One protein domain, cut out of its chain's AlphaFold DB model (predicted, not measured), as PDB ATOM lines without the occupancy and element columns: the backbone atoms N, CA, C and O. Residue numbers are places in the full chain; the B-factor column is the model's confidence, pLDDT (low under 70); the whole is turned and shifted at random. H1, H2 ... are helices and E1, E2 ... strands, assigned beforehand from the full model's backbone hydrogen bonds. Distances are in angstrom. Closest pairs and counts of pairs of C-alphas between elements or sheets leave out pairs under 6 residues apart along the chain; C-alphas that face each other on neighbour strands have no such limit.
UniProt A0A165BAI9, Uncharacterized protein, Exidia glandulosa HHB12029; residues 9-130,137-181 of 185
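This is residues 9 to 130 and 137 to 181 of the 185 residues of an uncharacterized protein of Exidia glandulosa HHB12029 (UniProt A0A165BAI9). A small antiparallel sheet of four strands has the long helix H3 packed over one face. H2 runs beside H3 and H1 beside H2, as a row of three long helices with H2 in the middle, reaching well beyond the sheet; H4, H5 and H6 gather at the E1 end, and residues 54 to 60, at the turn between H1 and H2, stick out at the far end. The printed part has 167 residues, with four named strands followed by six named helices; the sheet's order is E1 E2 E3 E4, and the class is mixed, helices and strands. The whole is compact, with a radius of gyration of the C-alphas of 17.6 A, yet elongated, spanning 55 by 35 by 33 A.

E1, residues 9 to 11, E2, 14 to 16, E3, 22 to 25, and E4, 31 to 34, form a meander, each strand the antiparallel neighbour of the one before, in hairpins. Within hydrogen-bond range are N 14 and O 11 at 2.9 A, N 24 and O 15 at 2.8 A, and N 33 and O 23 at 2.8 A. H3, residues 100 to 120, is on the sheet at a height of 7.9 A, in two layers, a helix on one face of a sheet. Its closest C-alphas to E2 are Cys 106 and Tyr 14, 6.4 A apart. H2, residues 63 to 87, touches H3 at a shallow tilt of 25 degrees, opposite ways, a helical hairpin; the C-alphas of Leu 81 and Leu 105 are closest, 6.0 A. H1, residues 37 to 55, forms another with H2, at 29 degrees; Leu 45 and His 72 have the closest C-alphas, 6.0 A. H5, residues 166 to 173, touches residues 103 to 107 of H3 about perpendicular, at 76 degrees, with the C-alphas of Asp 107 and Val 172 closest, 6.2 A. H4, residues 147 to 160, only grazes the sheet and touches H6, residues 176 to 179, closest at C-alphas 154 and 176, 6.5 A. In H1 to H5 every O i to N i+4 pair is within hydrogen-bond range; H6 is too short for one.

E1 begins at C-alpha 9, (250.613, 192.988, 262.170). H2 is 36.2 A long, H3 30.7 A, H1 27.6 A and H4 19.9 A. H6 ends at C-alpha 179, (248.553, 197.037, 246.289).

The C-alphas farthest apart, of Gly 58 and Glu 148, are 57.4 A apart. Residues 131 to 136 are not printed, a gap of 18.9 A between C-alphas 130 and 137. The link from H2 to H3 is long, 12 residues. Mean pLDDT of the printed part is 85.0; residues under 70 include 55 to 59, 121 to 130 and 177 to 181.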
ATOM      1  N   LYS A   9     251.098 192.963 263.545       91.44
ATOM      2  CA  LYS A   9     250.613 192.988 262.170       91.44
ATOM      3  C   LYS A   9     250.994 191.713 261.433       91.44
ATOM      4  O   LYS A   9     252.101 191.209 261.602       91.44
ATOM      5  N   LEU A  10     250.105 191.231 260.570       92.81
ATOM      6  CA  LEU A  10     250.424 190.170 259.611       92.81
ATOM      7  C   LEU A  10     250.257 190.676 258.180       92.81
ATOM      8  O   LEU A  10     251.207 190.705 257.404       92.81
ATOM      9  N   VAL A  11     249.039 191.114 257.864       91.81
ATOM     10  CA  VAL A  11     248.618 191.672 256.575       91.81
ATOM     11  C   VAL A  11     247.657 192.840 256.836       91.81
ATOM     12  O   VAL A  11     247.146 192.937 257.949       91.81
ATOM     13  N   PRO A  12     247.372 193.738 255.876       88.44
ATOM     14  CA  PRO A  12     246.561 194.936 256.137       88.44
ATOM     15  C   PRO A  12     245.181 194.648 256.737       88.44
ATOM     16  O   PRO A  12     244.653 195.450 257.498       88.44
ATOM     17  N   ARG A  13     244.609 193.486 256.403       89.62
ATOM     18  CA  ARG A  13     243.312 193.031 256.913       89.62
ATOM     19  C   ARG A  13     243.386 192.228 258.211       89.62
ATOM     20  O   ARG A  13     242.339 191.833 258.697       89.62
ATOM     21  N   TYR A  14     244.569 191.937 258.750       92.62
ATOM     22  CA  TYR A  14     244.719 191.159 259.981       92.62
ATOM     23  C   TYR A  14     245.800 191.753 260.877       92.62
ATOM     24  O   TYR A  14     246.992 191.791 260.549       92.62
ATOM     25  N   SER A  15     245.381 192.130 262.076       91.75
ATOM     26  CA  SER A  15     246.284 192.432 263.179       91.75
ATOM     27  C   SER A  15     245.664 191.988 264.495       91.75
ATOM     28  O   SER A  15     244.450 191.815 264.592       91.75
ATOM     29  N   ARG A  16     246.478 191.780 265.525       92.12
ATOM     30  CA  ARG A  16     245.983 191.343 266.834       92.12
ATOM     31  C   ARG A  16     246.693 192.023 267.984       92.12
ATOM     32  O   ARG A  16     247.829 192.467 267.849       92.12
ATOM     33  N   SER A  17     246.039 192.069 269.135       91.12
ATOM     34  CA  SER A  17     246.652 192.594 270.346       91.12
ATOM     35  C   SER A  17     247.810 191.695 270.812       91.12
ATOM     36  O   SER A  17     247.854 190.506 270.464       91.12
ATOM     37  N   PRO A  18     248.738 192.214 271.638       88.62
ATOM     38  CA  PRO A  18     249.880 191.444 272.132       88.62
ATOM     39  C   PRO A  18     249.509 190.121 272.811       88.62
ATOM     40  O   PRO A  18     250.139 189.093 272.589       88.62
ATOM     41  N   HIS A  19     248.427 190.118 273.587       88.50
ATOM     42  CA  HIS A  19     247.936 188.916 274.265       88.50
ATOM     43  C   HIS A  19     247.049 188.036 273.374       88.50
ATOM     44  O   HIS A  19     246.563 187.001 273.819       88.50
ATOM     45  N   GLY A  20     246.799 188.462 272.134       89.12
ATOM     46  CA  GLY A  20     245.927 187.773 271.197       89.12
ATOM     47  C   GLY A  20     244.464 187.757 271.622       89.12
ATOM     48  O   GLY A  20     243.707 186.992 271.062       89.12
ATOM     49  N   VAL A  21     244.036 188.562 272.597       91.06
ATOM     50  CA  VAL A  21     242.640 188.585 273.084       91.06
ATOM     51  C   VAL A  21     241.699 189.396 272.190       91.06
ATOM     52  O   VAL A  21     240.483 189.236 272.273       91.06
ATOM     53  N   VAL A  22     242.264 190.257 271.338       90.75
ATOM     54  CA  VAL A  22     241.534 191.070 270.362       90.75
ATOM     55  C   VAL A  22     242.197 190.919 268.999       90.75
ATOM     56  O   VAL A  22     243.423 190.999 268.906       90.75
ATOM     57  N   ILE A  23     241.393 190.729 267.958       91.69
ATOM     58  CA  ILE A  23     241.809 190.721 266.555       91.69
ATOM     59  C   ILE A  23     241.086 191.858 265.837       91.69
ATOM     60  O   ILE A  23     239.883 192.037 266.002       91.69
ATOM     61  N   LEU A  24     241.822 192.615 265.034       89.50
ATOM     62  CA  LEU A  24     241.270 193.529 264.044       89.50
ATOM     63  C   LEU A  24     241.289 192.808 262.704       89.50
ATOM     64  O   LEU A  24     242.364 192.446 262.213       89.50
ATOM     65  N   TYR A  25     240.106 192.597 262.136       89.44
ATOM     66  CA  TYR A  25     239.950 191.849 260.896       89.44
ATOM     67  C   TYR A  25     239.147 192.625 259.846       89.44
ATOM     68  O   TYR A  25     238.045 193.088 260.122       89.44
ATOM     69  N   GLY A  26     239.689 192.749 258.636       84.50
ATOM     70  CA  GLY A  26     239.172 193.584 257.546       84.50
ATOM     71  C   GLY A  26     240.089 194.773 257.233       84.50
ATOM     72  O   GLY A  26     240.789 195.285 258.105       84.50
ATOM     73  N   ALA A  27     240.119 195.210 255.971       71.06
ATOM     74  CA  ALA A  27     240.909 196.365 255.529       71.06
ATOM     75  C   ALA A  27     240.056 197.643 255.533       71.06
ATOM     76  O   ALA A  27     238.884 197.591 255.166       71.06
ATOM     77  N   LYS A  28     240.644 198.797 255.899       66.69
ATOM     78  CA  LYS A  28     240.000 200.132 256.006       66.69
ATOM     79  C   LYS A  28     238.934 200.259 257.109       66.69
ATOM     80  O   LYS A  28     238.902 201.277 257.793       66.69
ATOM     81  N   ASN A  29     238.135 199.215 257.320       71.69
ATOM     82  CA  ASN A  29     237.032 199.115 258.278       71.69
ATOM     83  C   ASN A  29     237.121 197.792 259.061       71.69
ATOM     84  O   ASN A  29     236.318 196.886 258.830       71.69
ATOM     85  N   PRO A  30     238.136 197.610 259.927       76.19
ATOM     86  CA  PRO A  30     238.298 196.341 260.617       76.19
ATOM     87  C   PRO A  30     237.179 196.117 261.636       76.19
ATOM     88  O   PRO A  30     236.884 196.986 262.458       76.19
ATOM     89  N   ALA A  31     236.614 194.914 261.631       82.25
ATOM     90  CA  ALA A  31     235.842 194.401 262.746       82.25
ATOM     91  C   ALA A  31     236.771 194.190 263.950       82.25
ATOM     92  O   ALA A  31     237.861 193.622 263.818       82.25
ATOM     93  N   VAL A  32     236.326 194.639 265.124       86.00
ATOM     94  CA  VAL A  32     236.995 194.360 266.397       86.00
ATOM     95  C   VAL A  32     236.420 193.063 266.942       86.00
ATOM     96  O   VAL A  32     235.290 193.013 267.423       86.00
ATOM     97  N   LEU A  33     237.197 191.995 266.833       88.38
ATOM     98  CA  LEU A  33     236.808 190.668 267.274       88.38
ATOM     99  C   LEU A  33     237.444 190.406 268.641       88.38
ATOM    100  O   LEU A  33     238.660 190.526 268.805       88.38
ATOM    101  N   HIS A  34     236.634 189.996 269.609       89.19
ATOM    102  CA  HIS A  34     237.105 189.538 270.913       89.19
ATOM    103  C   HIS A  34     237.201 188.014 270.923       89.19
ATOM    104  O   HIS A  34     236.474 187.336 270.198       89.19
ATOM    105  N   CYS A  35     238.051 187.451 271.780       83.38
ATOM    106  CA  CYS A  35     238.192 185.995 271.882       83.38
ATOM    107  C   CYS A  35     236.875 185.259 272.206       83.38
ATOM    108  O   CYS A  35     236.744 184.083 271.881       83.38
ATOM    109  N   THR A  36     235.883 185.943 272.784       87.31
ATOM    110  CA  THR A  36     234.540 185.402 273.047       87.31
ATOM    111  C   THR A  36     233.592 185.487 271.847       87.31
ATOM    112  O   THR A  36     232.577 184.793 271.832       87.31
ATOM    113  N   THR A  37     233.899 186.297 270.823       87.19
ATOM    114  CA  THR A  37     233.018 186.545 269.666       87.19
ATOM    115  C   THR A  37     232.601 185.242 268.986       87.19
ATOM    116  O   THR A  37     231.416 185.014 268.744       87.19
ATOM    117  N   PHE A  38     233.559 184.355 268.719       88.25
ATOM    118  CA  PHE A  38     233.280 183.081 268.059       88.25
ATOM    119  C   PHE A  38     232.765 182.000 269.012       88.25
ATOM    120  O   PHE A  38     232.092 181.076 268.564       88.25
ATOM    121  N   GLU A  39     232.986 182.114 270.322       89.62
ATOM    122  CA  GLU A  39     232.360 181.216 271.302       89.62
ATOM    123  C   GLU A  39     230.851 181.465 271.394       89.62
ATOM    124  O   GLU A  39     230.053 180.527 271.447       89.62
ATOM    125  N   ASP A  40     230.437 182.731 271.378       87.31
ATOM    126  CA  ASP A  40     229.020 183.085 271.386       87.31
ATOM    127  C   ASP A  40     228.347 182.758 270.053       87.31
ATOM    128  O   ASP A  40     227.213 182.270 270.033       87.31
ATOM    129  N   MET A  41     229.063 182.938 268.943       88.19
ATOM    130  CA  MET A  41     228.585 182.527 267.628       88.19
ATOM    131  C   MET A  41     228.421 181.007 267.516       88.19
ATOM    132  O   MET A  41     227.421 180.543 266.967       88.19
ATOM    133  N   GLU A  42     229.346 180.223 268.076       91.38
ATOM    134  CA  GLU A  42     229.237 178.761 268.114       91.38
ATOM    135  C   GLU A  42     227.936 178.338 268.806       91.38
ATOM    136  O   GLU A  42     227.152 177.575 268.240       91.38
ATOM    137  N   LYS A  43     227.628 178.921 269.976       90.12
ATOM    138  CA  LYS A  43     226.369 178.656 270.699       90.12
ATOM    139  C   LYS A  43     225.134 178.990 269.858       90.12
ATOM    140  O   LYS A  43     224.140 178.266 269.921       90.12
ATOM    141  N   GLN A  44     225.165 180.084 269.093       87.62
ATOM    142  CA  GLN A  44     224.055 180.464 268.213       87.62
ATOM    143  C   GLN A  44     223.872 179.456 267.073       87.62
ATOM    144  O   GLN A  44     222.752 179.003 266.830       87.62
ATOM    145  N   LEU A  45     224.964 179.053 266.420       89.25
ATOM    146  CA  LEU A  45     224.940 178.089 265.321       89.25
ATOM    147  C   LEU A  45     224.475 176.702 265.784       89.25
ATOM    148  O   LEU A  45     223.652 176.093 265.103       89.25
ATOM    149  N   VAL A  46     224.906 176.238 266.962       91.00
ATOM    150  CA  VAL A  46     224.424 174.979 267.562       91.00
ATOM    151  C   VAL A  46     222.905 175.007 267.734       91.00
ATOM    152  O   VAL A  46     222.220 174.102 267.259       91.00
ATOM    153  N   ARG A  47     222.354 176.080 268.317       88.00
ATOM    154  CA  ARG A  47     220.895 176.227 268.482       88.00
ATOM    155  C   ARG A  47     220.162 176.209 267.144       88.00
ATOM    156  O   ARG A  47     219.105 175.590 267.034       88.00
ATOM    157  N   MET A  48     220.707 176.874 266.123       86.25
ATOM    158  CA  MET A  48     220.133 176.833 264.776       86.25
ATOM    159  C   MET A  48     220.108 175.393 264.251       86.25
ATOM    160  O   MET A  48     219.048 174.911 263.856       86.25
ATOM    161  N   ILE A  49     221.240 174.686 264.303       87.50
ATOM    162  CA  ILE A  49     221.364 173.296 263.840       87.50
ATOM    163  C   ILE A  49     220.363 172.378 264.557       87.50
ATOM    164  O   ILE A  49     219.660 171.615 263.893       87.50
ATOM    165  N   GLU A  50     220.241 172.477 265.881       86.94
ATOM    166  CA  GLU A  50     219.296 171.681 266.677       86.94
ATOM    167  C   GLU A  50     217.842 171.914 266.255       86.94
ATOM    168  O   GLU A  50     217.113 170.960 265.970       86.94
ATOM    169  N   ILE A  51     217.429 173.183 266.138       81.62
ATOM    170  CA  ILE A  51     216.081 173.551 265.681       81.62
ATOM    171  C   ILE A  51     215.795 172.951 264.299       81.62
ATOM    172  O   ILE A  51     214.679 172.487 264.042       81.62
ATOM    173  N   TYR A  52     216.780 172.943 263.398       75.00
ATOM    174  CA  TYR A  52     216.598 172.411 262.050       75.00
ATOM    175  C   TYR A  52     216.573 170.887 262.001       75.00
ATOM    176  O   TYR A  52     215.730 170.333 261.292       75.00
ATOM    177  N   ASN A  53     217.430 170.211 262.764       78.81
ATOM    178  CA  ASN A  53     217.427 168.752 262.850       78.81
ATOM    179  C   ASN A  53     216.084 168.233 263.382       78.81
ATOM    180  O   ASN A  53     215.543 167.272 262.838       78.81
ATOM    181  N   LEU A  54     215.493 168.922 264.365       73.62
ATOM    182  CA  LEU A  54     214.165 168.592 264.889       73.62
ATOM    183  C   LEU A  54     213.044 168.812 263.860       73.62
ATOM    184  O   LEU A  54     212.113 168.016 263.784       73.62
ATOM    185  N   LYS A  55     213.120 169.873 263.045       68.12
ATOM    186  CA  LYS A  55     212.071 170.220 262.063       68.12
ATOM    187  C   LYS A  55     212.136 169.428 260.753       68.12
ATOM    188  O   LYS A  55     211.158 169.437 260.008       68.12
ATOM    189  N   ARG A  56     213.273 168.807 260.420       68.19
ATOM    190  CA  ARG A  56     213.531 168.214 259.089       68.19
ATOM    191  C   ARG A  56     214.107 166.795 259.119       68.19
ATOM    192  O   ARG A  56     214.704 166.366 258.130       68.19
ATOM    193  N   ALA A  57     213.927 166.057 260.214       60.84
ATOM    194  CA  ALA A  57     214.387 164.673 260.327       60.84
ATOM    195  C   ALA A  57     213.951 163.826 259.106       60.84
ATOM    196  O   ALA A  57     212.762 163.686 258.831       60.84
ATOM    197  N   GLY A  58     214.927 163.293 258.357       62.59
ATOM    198  CA  GLY A  58     214.708 162.437 257.182       62.59
ATOM    199  C   GLY A  58     214.672 163.135 255.812       62.59
ATOM    200  O   GLY A  58     214.582 162.448 254.795       62.59
ATOM    201  N   LEU A  59     214.776 164.469 255.742       63.84
ATOM    202  CA  LEU A  59     214.842 165.212 254.474       63.84
ATOM    203  C   LEU A  59     216.294 165.477 254.034       63.84
ATOM    204  O   LEU A  59     217.200 165.595 254.858       63.84
ATOM    205  N   LYS A  60     216.525 165.597 252.717       74.19
ATOM    206  CA  LYS A  60     217.836 165.985 252.163       74.19
ATOM    207  C   LYS A  60     218.237 167.379 252.665       74.19
ATOM    208  O   LYS A  60     217.400 168.279 252.692       74.19
ATOM    209  N   CYS A  61     219.517 167.554 253.007       72.69
ATOM    210  CA  CYS A  61     220.056 168.845 253.444       72.69
ATOM    211  C   CYS A  61     219.880 169.912 252.354       72.69
ATOM    212  O   CYS A  61     220.324 169.720 251.221       72.69
ATOM    213  N   SER A  62     219.256 171.040 252.700       82.00
ATOM    214  CA  SER A  62     219.193 172.200 251.809       82.00
ATOM    215  C   SER A  62     220.556 172.899 251.727       82.00
ATOM    216  O   SER A  62     221.416 172.734 252.596       82.00
ATOM    217  N   ARG A  63     220.752 173.722 250.690       83.94
ATOM    218  CA  ARG A  63     221.984 174.505 250.510       83.94
ATOM    219  C   ARG A  63     222.319 175.338 251.750       83.94
ATOM    220  O   ARG A  63     223.466 175.333 252.180       83.94
ATOM    221  N   GLY A  64     221.347 176.036 252.334       82.31
ATOM    222  CA  GLY A  64     221.637 176.863 253.505       82.31
ATOM    223  C   GLY A  64     221.811 176.057 254.799       82.31
ATOM    224  O   GLY A  64     222.577 176.478 255.658       82.31
ATOM    225  N   GLN A  65     221.246 174.845 254.907       82.25
ATOM    226  CA  GLN A  65     221.628 173.925 255.993       82.25
ATOM    227  C   GLN A  65     223.103 173.531 255.886       82.25
ATOM    228  O   GLN A  65     223.816 173.558 256.886       82.25
ATOM    229  N   MET A  66     223.580 173.215 254.677       87.00
ATOM    230  CA  MET A  66     224.999 172.928 254.460       87.00
ATOM    231  C   MET A  66     225.878 174.135 254.803       87.00
ATOM    232  O   MET A  66     226.901 173.964 255.455       87.00
ATOM    233  N   LEU A  67     225.469 175.350 254.425       88.56
ATOM    234  CA  LEU A  67     226.207 176.567 254.772       88.56
ATOM    235  C   LEU A  67     226.269 176.809 256.287       88.56
ATOM    236  O   LEU A  67     227.332 177.155 256.784       88.56
ATOM    237  N   ILE A  68     225.189 176.565 257.037       88.56
ATOM    238  CA  ILE A  68     225.210 176.657 258.508       88.56
ATOM    239  C   ILE A  68     226.177 175.635 259.115       88.56
ATOM    240  O   ILE A  68     226.922 175.971 260.033       88.56
ATOM    241  N   LEU A  69     226.195 174.401 258.605       90.06
ATOM    242  CA  LEU A  69     227.135 173.376 259.069       90.06
ATOM    243  C   LEU A  69     228.590 173.765 258.770       90.06
ATOM    244  O   LEU A  69     229.457 173.568 259.619       90.06
ATOM    245  N   LEU A  70     228.850 174.350 257.596       93.19
ATOM    246  CA  LEU A  70     230.169 174.867 257.229       93.19
ATOM    247  C   LEU A  70     230.580 176.053 258.106       93.19
ATOM    248  O   LEU A  70     231.705 176.067 258.594       93.19
ATOM    249  N   LEU A  71     229.673 177.003 258.362       91.88
ATOM    250  CA  LEU A  71     229.909 178.102 259.298       91.88
ATOM    251  C   LEU A  71     230.262 177.563 260.682       91.88
ATOM    252  O   LEU A  71     231.261 177.976 261.253       91.88
ATOM    253  N   HIS A  72     229.494 176.605 261.199       93.44
ATOM    254  CA  HIS A  72     229.758 176.010 262.506       93.44
ATOM    255  C   HIS A  72     231.136 175.341 262.562       93.44
ATOM    256  O   HIS A  72     231.921 175.644 263.458       93.44
ATOM    257  N   ALA A  73     231.475 174.507 261.575       95.62
ATOM    258  CA  ALA A  73     232.793 173.879 261.495       95.62
ATOM    259  C   ALA A  73     233.927 174.918 261.421       95.62
ATOM    260  O   ALA A  73     234.961 174.767 262.075       95.62
ATOM    261  N   GLN A  74     233.719 176.000 260.669       96.06
ATOM    262  CA  GLN A  74     234.697 177.072 260.534       96.06
ATOM    263  C   GLN A  74     234.876 177.860 261.838       96.06
ATOM    264  O   GLN A  74     236.005 178.146 262.229       96.06
ATOM    265  N   VAL A  75     233.785 178.156 262.549       94.75
ATOM    266  CA  VAL A  75     233.809 178.803 263.869       94.75
ATOM    267  C   VAL A  75     234.569 177.946 264.884       94.75
ATOM    268  O   VAL A  75     235.408 178.467 265.616       94.75
ATOM    269  N   GLN A  76     234.358 176.628 264.885       96.12
ATOM    270  CA  GLN A  76     235.111 175.706 265.741       96.12
ATOM    271  C   GLN A  76     236.611 175.728 265.433       96.12
ATOM    272  O   GLN A  76     237.440 175.767 266.347       96.12
ATOM    273  N   HIS A  77     236.966 175.745 264.146       97.06
ATOM    274  CA  HIS A  77     238.357 175.839 263.720       97.06
ATOM    275  C   HIS A  77     239.000 177.168 264.143       97.06
ATOM    276  O   HIS A  77     240.110 177.168 264.679       97.06
ATOM    277  N   ILE A  78     238.285 178.286 263.988       96.50
ATOM    278  CA  ILE A  78     238.717 179.608 264.458       96.50
ATOM    279  C   ILE A  78     238.918 179.606 265.977       96.50
ATOM    280  O   ILE A  78     239.984 180.008 266.436       96.50
ATOM    281  N   ASN A  79     237.957 179.095 266.757       95.62
ATOM    282  CA  ASN A  79     238.068 178.998 268.218       95.62
ATOM    283  C   ASN A  79     239.311 178.196 268.639       95.62
ATOM    284  O   ASN A  79     240.030 178.590 269.559       95.62
ATOM    285  N   PHE A  80     239.605 177.090 267.949       96.38
ATOM    286  CA  PHE A  80     240.807 176.293 268.195       96.38
ATOM    287  C   PHE A  80     242.102 177.072 267.907       96.38
ATOM    288  O   PHE A  80     242.989 177.150 268.765       96.38
ATOM    289  N   LEU A  81     242.213 177.678 266.721       96.12
ATOM    290  CA  LEU A  81     243.388 178.462 266.331       96.12
ATOM    291  C   LEU A  81     243.598 179.653 267.272       96.12
ATOM    292  O   LEU A  81     244.708 179.868 267.757       96.12
ATOM    293  N   TRP A  82     242.531 180.382 267.594       95.12
ATOM    294  CA  TRP A  82     242.588 181.566 268.444       95.12
ATOM    295  C   TRP A  82     243.022 181.217 269.875       95.12
ATOM    296  O   TRP A  82     243.944 181.833 270.413       95.12
ATOM    297  N   ARG A  83     242.470 180.157 270.479       94.81
ATOM    298  CA  ARG A  83     242.949 179.666 271.787       94.81
ATOM    299  C   ARG A  83     244.431 179.296 271.752       94.81
ATOM    300  O   ARG A  83     245.146 179.555 272.719       94.81
ATOM    301  N   THR A  84     244.907 178.755 270.631       94.25
ATOM    302  CA  THR A  84     246.328 178.436 270.446       94.25
ATOM    303  C   THR A  84     247.183 179.707 270.376       94.25
ATOM    304  O   THR A  84     248.225 179.760 271.026       94.25
ATOM    305  N   VAL A  85     246.726 180.761 269.686       92.69
ATOM    306  CA  VAL A  85     247.386 182.084 269.690       92.69
ATOM    307  C   VAL A  85     247.481 182.657 271.103       92.69
ATOM    308  O   VAL A  85     248.545 183.127 271.497       92.69
ATOM    309  N   ILE A  86     246.402 182.599 271.888       92.44
ATOM    310  CA  ILE A  86     246.386 183.120 273.265       92.44
ATOM    311  C   ILE A  86     247.380 182.345 274.144       92.44
ATOM    312  O   ILE A  86     248.190 182.947 274.853       92.44
ATOM    313  N   ALA A  87     247.364 181.011 274.056       90.69
ATOM    314  CA  ALA A  87     248.273 180.146 274.807       90.69
ATOM    315  C   ALA A  87     249.747 180.337 274.409       90.69
ATOM    316  O   ALA A  87     250.642 180.190 275.241       90.69
ATOM    317  N   GLN A  88     250.003 180.686 273.147       83.81
ATOM    318  CA  GLN A  88     251.335 180.868 272.573       83.81
ATOM    319  C   GLN A  88     251.575 182.321 272.158       83.81
ATOM    320  O   GLN A  88     252.193 182.570 271.130       83.81
ATOM    321  N   SER A  89     251.133 183.297 272.958       66.44
ATOM    322  CA  SER A  89     251.194 184.733 272.621       66.44
ATOM    323  C   SER A  89     252.612 185.309 272.424       66.44
ATOM    324  O   SER A  89     252.774 186.510 272.246       66.44
ATOM    325  N   ARG A  90     253.661 184.479 272.406       66.12
ATOM    326  CA  ARG A  90     255.024 184.847 272.004       66.12
ATOM    327  C   ARG A  90     255.185 184.678 270.490       66.12
ATOM    328  O   ARG A  90     254.647 183.747 269.909       66.12
ATOM    329  N   GLY A  91     255.984 185.533 269.856       68.69
ATOM    330  CA  GLY A  91     256.297 185.408 268.427       68.69
ATOM    331  C   GLY A  91     256.074 186.706 267.673       68.69
ATOM    332  O   GLY A  91     255.157 186.809 266.859       68.69
ATOM    333  N   VAL A  92     256.903 187.703 267.992       80.25
ATOM    334  CA  VAL A  92     256.902 189.001 267.317       80.25
ATOM    335  C   VAL A  92     258.309 189.448 267.055       80.25
ATOM    336  O   VAL A  92     259.161 189.385 267.941       80.25
ATOM    337  N   VAL A  93     258.518 189.973 265.858       83.19
ATOM    338  CA  VAL A  93     259.747 190.661 265.488       83.19
ATOM    339  C   VAL A  93     259.347 191.966 264.821       83.19
ATOM    340  O   VAL A  93     258.589 191.962 263.858       83.19
ATOM    341  N   GLY A  94     259.803 193.097 265.365       84.19
ATOM    342  CA  GLY A  94     259.557 194.417 264.770       84.19
ATOM    343  C   GLY A  94     258.081 194.826 264.660       84.19
ATOM    344  O   GLY A  94     257.747 195.600 263.774       84.19
ATOM    345  N   GLY A  95     257.200 194.300 265.521       88.38
ATOM    346  CA  GLY A  95     255.754 194.562 265.464       88.38
ATOM    347  C   GLY A  95     254.970 193.644 264.518       88.38
ATOM    348  O   GLY A  95     253.760 193.811 264.382       88.38
ATOM    349  N   TYR A  96     255.624 192.655 263.904       91.38
ATOM    350  CA  TYR A  96     254.987 191.670 263.032       91.38
ATOM    351  C   TYR A  96     254.762 190.344 263.747       91.38
ATOM    352  O   TYR A  96     255.648 189.868 264.461       91.38
ATOM    353  N   CYS A  97     253.601 189.730 263.530       92.38
ATOM    354  CA  CYS A  97     253.338 188.355 263.946       92.38
ATOM    355  C   CYS A  97     254.347 187.420 263.269       92.38
ATOM    356  O   CYS A  97     254.612 187.579 262.083       92.38
ATOM    357  N   THR A  98     254.898 186.443 263.995       90.81
ATOM    358  CA  THR A  98     255.834 185.449 263.424       90.81
ATOM    359  C   THR A  98     255.285 184.027 263.437       90.81
ATOM    360  O   THR A  98     255.859 183.131 262.821       90.81
ATOM    361  N   SER A  99     254.173 183.792 264.133       91.44
ATOM    362  CA  SER A  99     253.567 182.466 264.225       91.44
ATOM    363  C   SER A  99     252.861 182.097 262.921       91.44
ATOM    364  O   SER A  99     252.141 182.912 262.345       91.44
ATOM    365  N   ALA A 100     253.009 180.848 262.473       93.00
ATOM    366  CA  ALA A 100     252.187 180.306 261.389       93.00
ATOM    367  C   ALA A 100     250.704 180.224 261.778       93.00
ATOM    368  O   ALA A 100     249.838 180.261 260.907       93.00
ATOM    369  N   ILE A 101     250.394 180.138 263.077       94.62
ATOM    370  CA  ILE A 101     249.011 180.082 263.564       94.62
ATOM    371  C   ILE A 101     248.275 181.373 263.193       94.62
ATOM    372  O   ILE A 101     247.118 181.302 262.799       94.62
ATOM    373  N   ASP A 102     248.952 182.526 263.230       95.00
ATOM    374  CA  ASP A 102     248.384 183.800 262.771       95.00
ATOM    375  C   ASP A 102     248.013 183.756 261.278       95.00
ATOM    376  O   ASP A 102     246.959 184.254 260.888       95.00
ATOM    377  N   VAL A 103     248.826 183.093 260.446       95.69
ATOM    378  CA  VAL A 103     248.534 182.898 259.014       95.69
ATOM    379  C   VAL A 103     247.317 181.998 258.813       95.69
ATOM    380  O   VAL A 103     246.425 182.333 258.038       95.69
ATOM    381  N   HIS A 104     247.254 180.878 259.533       96.62
ATOM    382  CA  HIS A 104     246.105 179.975 259.480       96.62
ATOM    383  C   HIS A 104     244.826 180.632 259.997       96.62
ATOM    384  O   HIS A 104     243.760 180.422 259.426       96.62
ATOM    385  N   LEU A 105     244.924 181.444 261.050       96.06
ATOM    386  CA  LEU A 105     243.787 182.164 261.605       96.06
ATOM    387  C   LEU A 105     243.284 183.235 260.634       96.06
ATOM    388  O   LEU A 105     242.079 183.350 260.446       96.06
ATOM    389  N   CYS A 106     244.184 183.950 259.954       95.69
ATOM    390  CA  CYS A 106     243.814 184.874 258.883       95.69
ATOM    391  C   CYS A 106     243.057 184.160 257.744       95.69
ATOM    392  O   CYS A 106     241.958 184.581 257.402       95.69
ATOM    393  N   ASP A 107     243.584 183.047 257.215       96.44
ATOM    394  CA  ASP A 107     242.922 182.250 256.156       96.44
ATOM    395  C   ASP A 107     241.563 181.689 256.620       96.44
ATOM    396  O   ASP A 107     240.591 181.614 255.861       96.44
ATOM    397  N   ALA A 108     241.472 181.318 257.900       96.25
ATOM    398  CA  ALA A 108     240.236 180.841 258.495       96.25
ATOM    399  C   ALA A 108     239.176 181.950 258.601       96.25
ATOM    400  O   ALA A 108     237.998 181.686 258.350       96.25
ATOM    401  N   LEU A 109     239.582 183.178 258.935       94.31
ATOM    402  CA  LEU A 109     238.708 184.350 258.947       94.31
ATOM    403  C   LEU A 109     238.291 184.765 257.525       94.31
ATOM    404  O   LEU A 109     237.123 185.099 257.330       94.31
ATOM    405  N   ASP A 110     239.180 184.654 256.529       93.12
ATOM    406  CA  ASP A 110     238.848 184.869 255.107       93.12
ATOM    407  C   ASP A 110     237.747 183.898 254.661       93.12
ATOM    408  O   ASP A 110     236.722 184.298 254.102       93.12
ATOM    409  N   THR A 111     237.920 182.614 254.986       93.94
ATOM    410  CA  THR A 111     236.937 181.566 254.682       93.94
ATOM    411  C   THR A 111     235.609 181.822 255.392       93.94
ATOM    412  O   THR A 111     234.549 181.704 254.781       93.94
ATOM    413  N   PHE A 112     235.648 182.198 256.672       92.81
ATOM    414  CA  PHE A 112     234.447 182.519 257.438       92.81
ATOM    415  C   PHE A 112     233.700 183.722 256.853       92.81
ATOM    416  O   PHE A 112     232.491 183.638 256.656       92.81
ATOM    417  N   SER A 113     234.409 184.797 256.499       89.00
ATOM    418  CA  SER A 113     233.802 185.980 255.878       89.00
ATOM    419  C   SER A 113     233.092 185.627 254.572       89.00
ATOM    420  O   SER A 113     231.954 186.038 254.369       89.00
ATOM    421  N   ALA A 114     233.721 184.809 253.720       89.25
ATOM    422  CA  ALA A 114     233.111 184.358 252.470       89.25
ATOM    423  C   ALA A 114     231.863 183.483 252.703       89.25
ATOM    424  O   ALA A 114     230.895 183.562 251.944       89.25
ATOM    425  N   LEU A 115     231.863 182.654 253.756       90.50
ATOM    426  CA  LEU A 115     230.693 181.867 254.153       90.50
ATOM    427  C   LEU A 115     229.561 182.752 254.698       90.50
ATOM    428  O   LEU A 115     228.400 182.496 254.378       90.50
ATOM    429  N   GLU A 116     229.879 183.786 255.485       87.06
ATOM    430  CA  GLU A 116     228.891 184.776 255.939       87.06
ATOM    431  C   GLU A 116     228.260 185.501 254.748       87.06
ATOM    432  O   GLU A 116     227.034 185.576 254.671       87.06
ATOM    433  N   ASP A 117     229.070 185.976 253.795       85.31
ATOM    434  CA  ASP A 117     228.577 186.672 252.601       85.31
ATOM    435  C   ASP A 117     227.648 185.766 251.774       85.31
ATOM    436  O   ASP A 117     226.562 186.183 251.373       85.31
ATOM    437  N   ALA A 118     227.998 184.486 251.608       85.81
ATOM    438  CA  ALA A 118     227.147 183.512 250.920       85.81
ATOM    439  C   ALA A 118     225.824 183.208 251.653       85.81
ATOM    440  O   ALA A 118     224.878 182.711 251.033       85.81
ATOM    441  N   MET A 119     225.754 183.466 252.963       80.75
ATOM    442  CA  MET A 119     224.551 183.283 253.777       80.75
ATOM    443  C   MET A 119     223.614 184.489 253.759       80.75
ATOM    444  O   MET A 119     222.409 184.289 253.911       80.75
ATOM    445  N   VAL A 120     224.120 185.708 253.530       71.69
ATOM    446  CA  VAL A 120     223.285 186.923 253.427       71.69
ATOM    447  C   VAL A 120     222.228 186.783 252.323       71.69
ATOM    448  O   VAL A 120     221.084 187.198 252.500       71.69
ATOM    449  N   ASP A 121     222.563 186.111 251.222       65.62
ATOM    450  CA  ASP A 121     221.634 185.871 250.111       65.62
ATOM    451  C   ASP A 121     220.576 184.791 250.411       65.62
ATOM    452  O   ASP A 121     219.611 184.602 249.658       65.62
ATOM    453  N   SER A 122     220.729 184.052 251.510       66.44
ATOM    454  CA  SER A 122     219.889 182.905 251.825       66.44
ATOM    455  C   SER A 122     218.664 183.292 252.657       66.44
ATOM    456  O   SER A 122     218.653 183.184 253.880       66.44
ATOM    457  N   LYS A 123     217.553 183.598 251.976       65.38
ATOM    458  CA  LYS A 123     216.235 183.876 252.595       65.38
ATOM    459  C   LYS A 123     215.647 182.727 253.428       65.38
ATOM    460  O   LYS A 123     214.657 182.921 254.127       65.38
ATOM    461  N   GLU A 124     216.208 181.523 253.325       64.62
ATOM    462  CA  GLU A 124     215.727 180.334 254.041       64.62
ATOM    463  C   GLU A 124     216.095 180.360 255.542       64.62
ATOM    464  O   GLU A 124     215.453 179.684 256.348       64.62
ATOM    465  N   PHE A 125     217.080 181.173 255.943       62.06
ATOM    466  CA  PHE A 125     217.597 181.204 257.310       62.06
ATOM    467  C   PHE A 125     217.598 182.639 257.828       62.06
ATOM    468  O   PHE A 125     218.132 183.531 257.180       62.06
ATOM    469  N   ALA A 126     217.038 182.866 259.020       62.91
ATOM    470  CA  ALA A 126     217.133 184.144 259.735       62.91
ATOM    471  C   ALA A 126     218.546 184.338 260.326       62.91
ATOM    472  O   ALA A 126     218.711 184.629 261.509       62.91
ATOM    473  N   TYR A 127     219.570 184.089 259.512       65.88
ATOM    474  CA  TYR A 127     220.955 184.344 259.854       65.88
ATOM    475  C   TYR A 127     221.208 185.839 259.690       65.88
ATOM    476  O   TYR A 127     220.985 186.401 258.620       65.88
ATOM    477  N   SER A 128     221.650 186.486 260.763       66.06
ATOM    478  CA  SER A 128     222.107 187.871 260.713       66.06
ATOM    479  C   SER A 128     223.615 187.882 260.890       66.06
ATOM    480  O   SER A 128     224.149 187.160 261.737       66.06
ATOM    481  N   ARG A 129     224.300 188.684 260.070       67.56
ATOM    482  CA  ARG A 129     225.743 188.882 260.195       67.56
ATOM    483  C   ARG A 129     226.022 189.442 261.584       67.56
ATOM    484  O   ARG A 129     225.518 190.506 261.934       67.56
ATOM    485  N   SER A 130     226.792 188.710 262.373       62.94
ATOM    486  CA  SER A 130     227.009 189.029 263.790       62.94
ATOM    487  C   SER A 130     228.329 189.758 264.028       62.94
ATOM    488  O   SER A 130     228.465 190.463 265.022       62.94
ATOM    489  N   GLY A 137     235.676 203.754 259.134       61.44
ATOM    490  CA  GLY A 137     236.920 204.221 258.511       61.44
ATOM    491  C   GLY A 137     238.062 204.443 259.502       61.44
ATOM    492  O   GLY A 137     238.184 205.518 260.082       61.44
ATOM    493  N   CYS A 138     238.973 203.481 259.662       70.12
ATOM    494  CA  CYS A 138     240.188 203.704 260.450       70.12
ATOM    495  C   CYS A 138     241.371 204.090 259.550       70.12
ATOM    496  O   CYS A 138     241.753 203.347 258.648       70.12
ATOM    497  N   THR A 139     241.984 205.243 259.827       72.00
ATOM    498  CA  THR A 139     243.129 205.785 259.071       72.00
ATOM    499  C   THR A 139     244.479 205.561 259.755       72.00
ATOM    500  O   THR A 139     245.494 206.091 259.303       72.00
ATOM    501  N   CYS A 140     244.530 204.804 260.856       76.50
ATOM    502  CA  CYS A 140     245.800 204.531 261.527       76.50
ATOM    503  C   CYS A 140     246.701 203.643 260.650       76.50
ATOM    504  O   CYS A 140     246.212 202.870 259.826       76.50
ATOM    505  N   ARG A 141     248.022 203.683 260.876       75.19
ATOM    506  CA  ARG A 141     249.004 202.891 260.102       75.19
ATOM    507  C   ARG A 141     248.780 201.375 260.147       75.19
ATOM    508  O   ARG A 141     249.359 200.656 259.339       75.19
ATOM    509  N   THR A 142     248.003 200.876 261.104       76.12
ATOM    510  CA  THR A 142     247.617 199.460 261.174       76.12
ATOM    511  C   THR A 142     246.476 199.146 260.203       76.12
ATOM    512  O   THR A 142     246.522 198.126 259.527       76.12
ATOM    513  N   CYS A 143     245.475 200.024 260.099       76.50
ATOM    514  CA  CYS A 143     244.265 199.803 259.296       76.50
ATOM    515  C   CYS A 143     244.375 200.342 257.858       76.50
ATOM    516  O   CYS A 143     243.690 199.853 256.957       76.50
ATOM    517  N   ALA A 144     245.239 201.337 257.655       80.94
ATOM    518  CA  ALA A 144     245.569 201.958 256.380       80.94
ATOM    519  C   ALA A 144     247.101 202.147 256.280       80.94
ATOM    520  O   ALA A 144     247.593 203.271 256.407       80.94
ATOM    521  N   PRO A 145     247.876 201.053 256.130       84.56
ATOM    522  CA  PRO A 145     249.324 201.135 255.961       84.56
ATOM    523  C   PRO A 145     249.687 201.879 254.672       84.56
ATOM    524  O   PRO A 145     249.016 201.739 253.648       84.56
ATOM    525  N   ASP A 146     250.761 202.665 254.726       86.94
ATOM    526  CA  ASP A 146     251.335 203.299 253.540       86.94
ATOM    527  C   ASP A 146     252.101 202.282 252.673       86.94
ATOM    528  O   ASP A 146     252.314 201.129 253.055       86.94
ATOM    529  N   SER A 147     252.510 202.702 251.473       87.50
ATOM    530  CA  SER A 147     253.214 201.829 250.529       87.50
ATOM    531  C   SER A 147     254.518 201.263 251.093       87.50
ATOM    532  O   SER A 147     254.866 200.128 250.776       87.50
ATOM    533  N   GLU A 148     255.237 202.015 251.931       89.38
ATOM    534  CA  GLU A 148     256.485 201.539 252.531       89.38
ATOM    535  C   GLU A 148     256.212 200.415 253.536       89.38
ATOM    536  O   GLU A 148     256.860 199.366 253.494       89.38
ATOM    537  N   GLU A 149     255.211 200.589 254.399       87.94
ATOM    538  CA  GLU A 149     254.791 199.565 255.351       87.94
ATOM    539  C   GLU A 149     254.249 198.319 254.637       87.94
ATOM    540  O   GLU A 149     254.568 197.200 255.036       87.94
ATOM    541  N   LEU A 150     253.509 198.480 253.536       90.06
ATOM    542  CA  LEU A 150     253.054 197.357 252.709       90.06
ATOM    543  C   LEU A 150     254.223 196.538 252.142       90.06
ATOM    544  O   LEU A 150     254.189 195.306 252.187       90.06
ATOM    545  N   VAL A 151     255.278 197.199 251.651       90.00
ATOM    546  CA  VAL A 151     256.500 196.515 251.190       90.00
ATOM    547  C   VAL A 151     257.165 195.765 252.344       90.00
ATOM    548  O   VAL A 151     257.563 194.610 252.175       90.00
ATOM    549  N   ARG A 152     257.267 196.387 253.526       90.50
ATOM    550  CA  ARG A 152     257.863 195.751 254.713       90.50
ATOM    551  C   ARG A 152     257.072 194.524 255.158       90.50
ATOM    552  O   ARG A 152     257.682 193.484 255.386       90.50
ATOM    553  N   MET A 153     255.744 194.615 255.217       91.62
ATOM    554  CA  MET A 153     254.858 193.486 255.517       91.62
ATOM    555  C   MET A 153     255.059 192.330 254.534       91.62
ATOM    556  O   MET A 153     255.206 191.181 254.951       91.62
ATOM    557  N   TRP A 154     255.104 192.628 253.231       92.12
ATOM    558  CA  TRP A 154     255.301 191.609 252.204       92.12
ATOM    559  C   TRP A 154     256.667 190.927 252.322       92.12
ATOM    560  O   TRP A 154     256.732 189.698 252.346       92.12
ATOM    561  N   LEU A 155     257.752 191.701 252.452       91.62
ATOM    562  CA  LEU A 155     259.104 191.162 252.636       91.62
ATOM    563  C   LEU A 155     259.197 190.317 253.905       91.62
ATOM    564  O   LEU A 155     259.755 189.218 253.880       91.62
ATOM    565  N   PHE A 156     258.616 190.806 255.001       92.50
ATOM    566  CA  PHE A 156     258.560 190.072 256.254       92.50
ATOM    567  C   PHE A 156     257.863 188.727 256.059       92.50
ATOM    568  O   PHE A 156     258.403 187.695 256.465       92.50
ATOM    569  N   GLY A 157     256.705 188.722 255.393       92.06
ATOM    570  CA  GLY A 157     255.959 187.505 255.113       92.06
ATOM    571  C   GLY A 157     256.730 186.537 254.217       92.06
ATOM    572  O   GLY A 157     256.859 185.359 254.546       92.06
ATOM    573  N   ALA A 158     257.317 187.034 253.126       91.75
ATOM    574  CA  ALA A 158     258.099 186.243 252.179       91.75
ATOM    575  C   ALA A 158     259.305 185.549 252.827       91.75
ATOM    576  O   ALA A 158     259.626 184.426 252.451       91.75
ATOM    577  N   VAL A 159     259.949 186.183 253.811       92.56
ATOM    578  CA  VAL A 159     261.078 185.594 254.546       92.56
ATOM    579  C   VAL A 159     260.598 184.641 255.641       92.56
ATOM    580  O   VAL A 159     261.042 183.496 255.705       92.56
ATOM    581  N   ASN A 160     259.678 185.086 256.501       92.19
ATOM    582  CA  ASN A 160     259.298 184.342 257.706       92.19
ATOM    583  C   ASN A 160     258.323 183.194 257.435       92.19
ATOM    584  O   ASN A 160     258.209 182.297 258.265       92.19
ATOM    585  N   TYR A 161     257.644 183.190 256.287       93.69
ATOM    586  CA  TYR A 161     256.644 182.180 255.932       93.69
ATOM    587  C   TYR A 161     256.952 181.445 254.625       93.69
ATOM    588  O   TYR A 161     256.078 180.779 254.070       93.69
ATOM    589  N   ALA A 162     258.203 181.501 254.155       90.31
ATOM    590  CA  ALA A 162     258.659 180.805 252.946       90.31
ATOM    591  C   ALA A 162     258.419 179.282 252.979       90.31
ATOM    592  O   ALA A 162     258.309 178.647 251.931       90.31
ATOM    593  N   TYR A 163     258.350 178.692 254.176       93.06
ATOM    594  CA  TYR A 163     258.128 177.259 254.378       93.06
ATOM    595  C   TYR A 163     256.655 176.836 254.270       93.06
ATOM    596  O   TYR A 163     256.370 175.638 254.253       93.06
ATOM    597  N   LEU A 164     255.707 177.781 254.231       94.25
ATOM    598  CA  LEU A 164     254.288 177.447 254.130       94.25
ATOM    599  C   LEU A 164     253.938 176.892 252.741       94.25
ATOM    600  O   LEU A 164     254.560 177.256 251.737       94.25
ATOM    601  N   PRO A 165     252.887 176.058 252.634       96.00
ATOM    602  CA  PRO A 165     252.375 175.631 251.340       96.00
ATOM    603  C   PRO A 165     252.040 176.832 250.446       96.00
ATOM    604  O   PRO A 165     251.295 177.729 250.847       96.00
ATOM    605  N   ARG A 166     252.529 176.816 249.198       93.25
ATOM    606  CA  ARG A 166     252.323 177.906 248.222       93.25
ATOM    607  C   ARG A 166     250.865 178.384 248.106       93.25
ATOM    608  O   ARG A 166     250.672 179.597 248.042       93.25
ATOM    609  N   PRO A 167     249.839 177.504 248.089       94.88
ATOM    610  CA  PRO A 167     248.451 177.956 248.011       94.88
ATOM    611  C   PRO A 167     248.026 178.809 249.210       94.88
ATOM    612  O   PRO A 167     247.366 179.823 249.014       94.88
ATOM    613  N   LEU A 168     248.429 178.431 250.427       94.69
ATOM    614  CA  LEU A 168     248.117 179.181 251.646       94.69
ATOM    615  C   LEU A 168     248.828 180.535 251.642       94.69
ATOM    616  O   LEU A 168     248.194 181.564 251.857       94.69
ATOM    617  N   PHE A 169     250.123 180.540 251.317       94.31
ATOM    618  CA  PHE A 169     250.890 181.779 251.216       94.31
ATOM    619  C   PHE A 169     250.243 182.755 250.224       94.31
ATOM    620  O   PHE A 169     250.056 183.926 250.540       94.31
ATOM    621  N   LYS A 170     249.836 182.268 249.043       92.50
ATOM    622  CA  LYS A 170     249.187 183.099 248.022       92.50
ATOM    623  C   LYS A 170     247.837 183.657 248.483       92.50
ATOM    624  O   LYS A 170     247.539 184.792 248.145       92.50
ATOM    625  N   ARG A 171     247.024 182.899 249.226       92.50
ATOM    626  CA  ARG A 171     245.739 183.408 249.741       92.50
ATOM    627  C   ARG A 171     245.928 184.496 250.795       92.50
ATOM    628  O   ARG A 171     245.229 185.501 250.771       92.50
ATOM    629  N   VAL A 172     246.900 184.332 251.691       93.88
ATOM    630  CA  VAL A 172     247.103 185.302 252.776       93.88
ATOM    631  C   VAL A 172     247.840 186.554 252.292       93.88
ATOM    632  O   VAL A 172     247.399 187.671 252.556       93.88
ATOM    633  N   PHE A 173     248.920 186.378 251.526       92.69
ATOM    634  CA  PHE A 173     249.831 187.452 251.106       92.69
ATOM    635  C   PHE A 173     249.678 187.863 249.628       92.69
ATOM    636  O   PHE A 173     250.474 188.655 249.125       92.69
ATOM    637  N   GLY A 174     248.696 187.332 248.898       87.38
ATOM    638  CA  GLY A 174     248.497 187.642 247.474       87.38
ATOM    639  C   GLY A 174     248.149 189.106 247.216       87.38
ATOM    640  O   GLY A 174     248.664 189.699 246.266       87.38
ATOM    641  N   ASP A 175     247.361 189.704 248.107       82.06
ATOM    642  CA  ASP A 175     246.801 191.054 247.952       82.06
ATOM    643  C   ASP A 175     247.876 192.157 247.891       82.06
ATOM    644  O   ASP A 175     247.650 193.226 247.326       82.06
ATOM    645  N   PHE A 176     249.086 191.901 248.407       81.44
ATOM    646  CA  PHE A 176     250.201 192.849 248.297       81.44
ATOM    647  C   PHE A 176     250.628 193.083 246.848       81.44
ATOM    648  O   PHE A 176     251.079 194.173 246.517       81.44
ATOM    649  N   SER A 177     250.487 192.080 245.977       65.44
ATOM    650  CA  SER A 177     250.872 192.217 244.568       65.44
ATOM    651  C   SER A 177     249.995 193.218 243.812       65.44
ATOM    652  O   SER A 177     250.487 193.911 242.926       65.44
ATOM    653  N   GLU A 178     248.728 193.349 244.208       63.31
ATOM    654  CA  GLU A 178     247.794 194.332 243.657       63.31
ATOM    655  C   GLU A 178     248.017 195.717 244.274       63.31
ATOM    656  O   GLU A 178     247.996 196.718 243.563       63.31
ATOM    657  N   ALA A 179     248.305 195.781 245.578       62.91
ATOM    658  CA  ALA A 179     248.553 197.037 246.289       62.91
ATOM    659  C   ALA A 179     249.905 197.696 245.947       62.91
ATOM    660  O   ALA A 179     250.052 198.909 246.083       62.91
ATOM    661  N   LEU A 180     250.891 196.901 245.520       64.50
ATOM    662  CA  LEU A 180     252.226 197.354 245.111       64.50
ATOM    663  C   LEU A 180     252.373 197.484 243.587       64.50
ATOM    664  O   LEU A 180     253.438 197.883 243.109       64.50
ATOM    665  N   ALA A 181     251.336 197.151 242.812       59.62
ATOM    666  CA  ALA A 181     251.348 197.392 241.378       59.62
ATOM    667  C   ALA A 181     251.405 198.911 241.131       59.62
ATOM    668  O   ALA A 181     250.608 199.650 241.715       59.62
TER     669      ALA A 181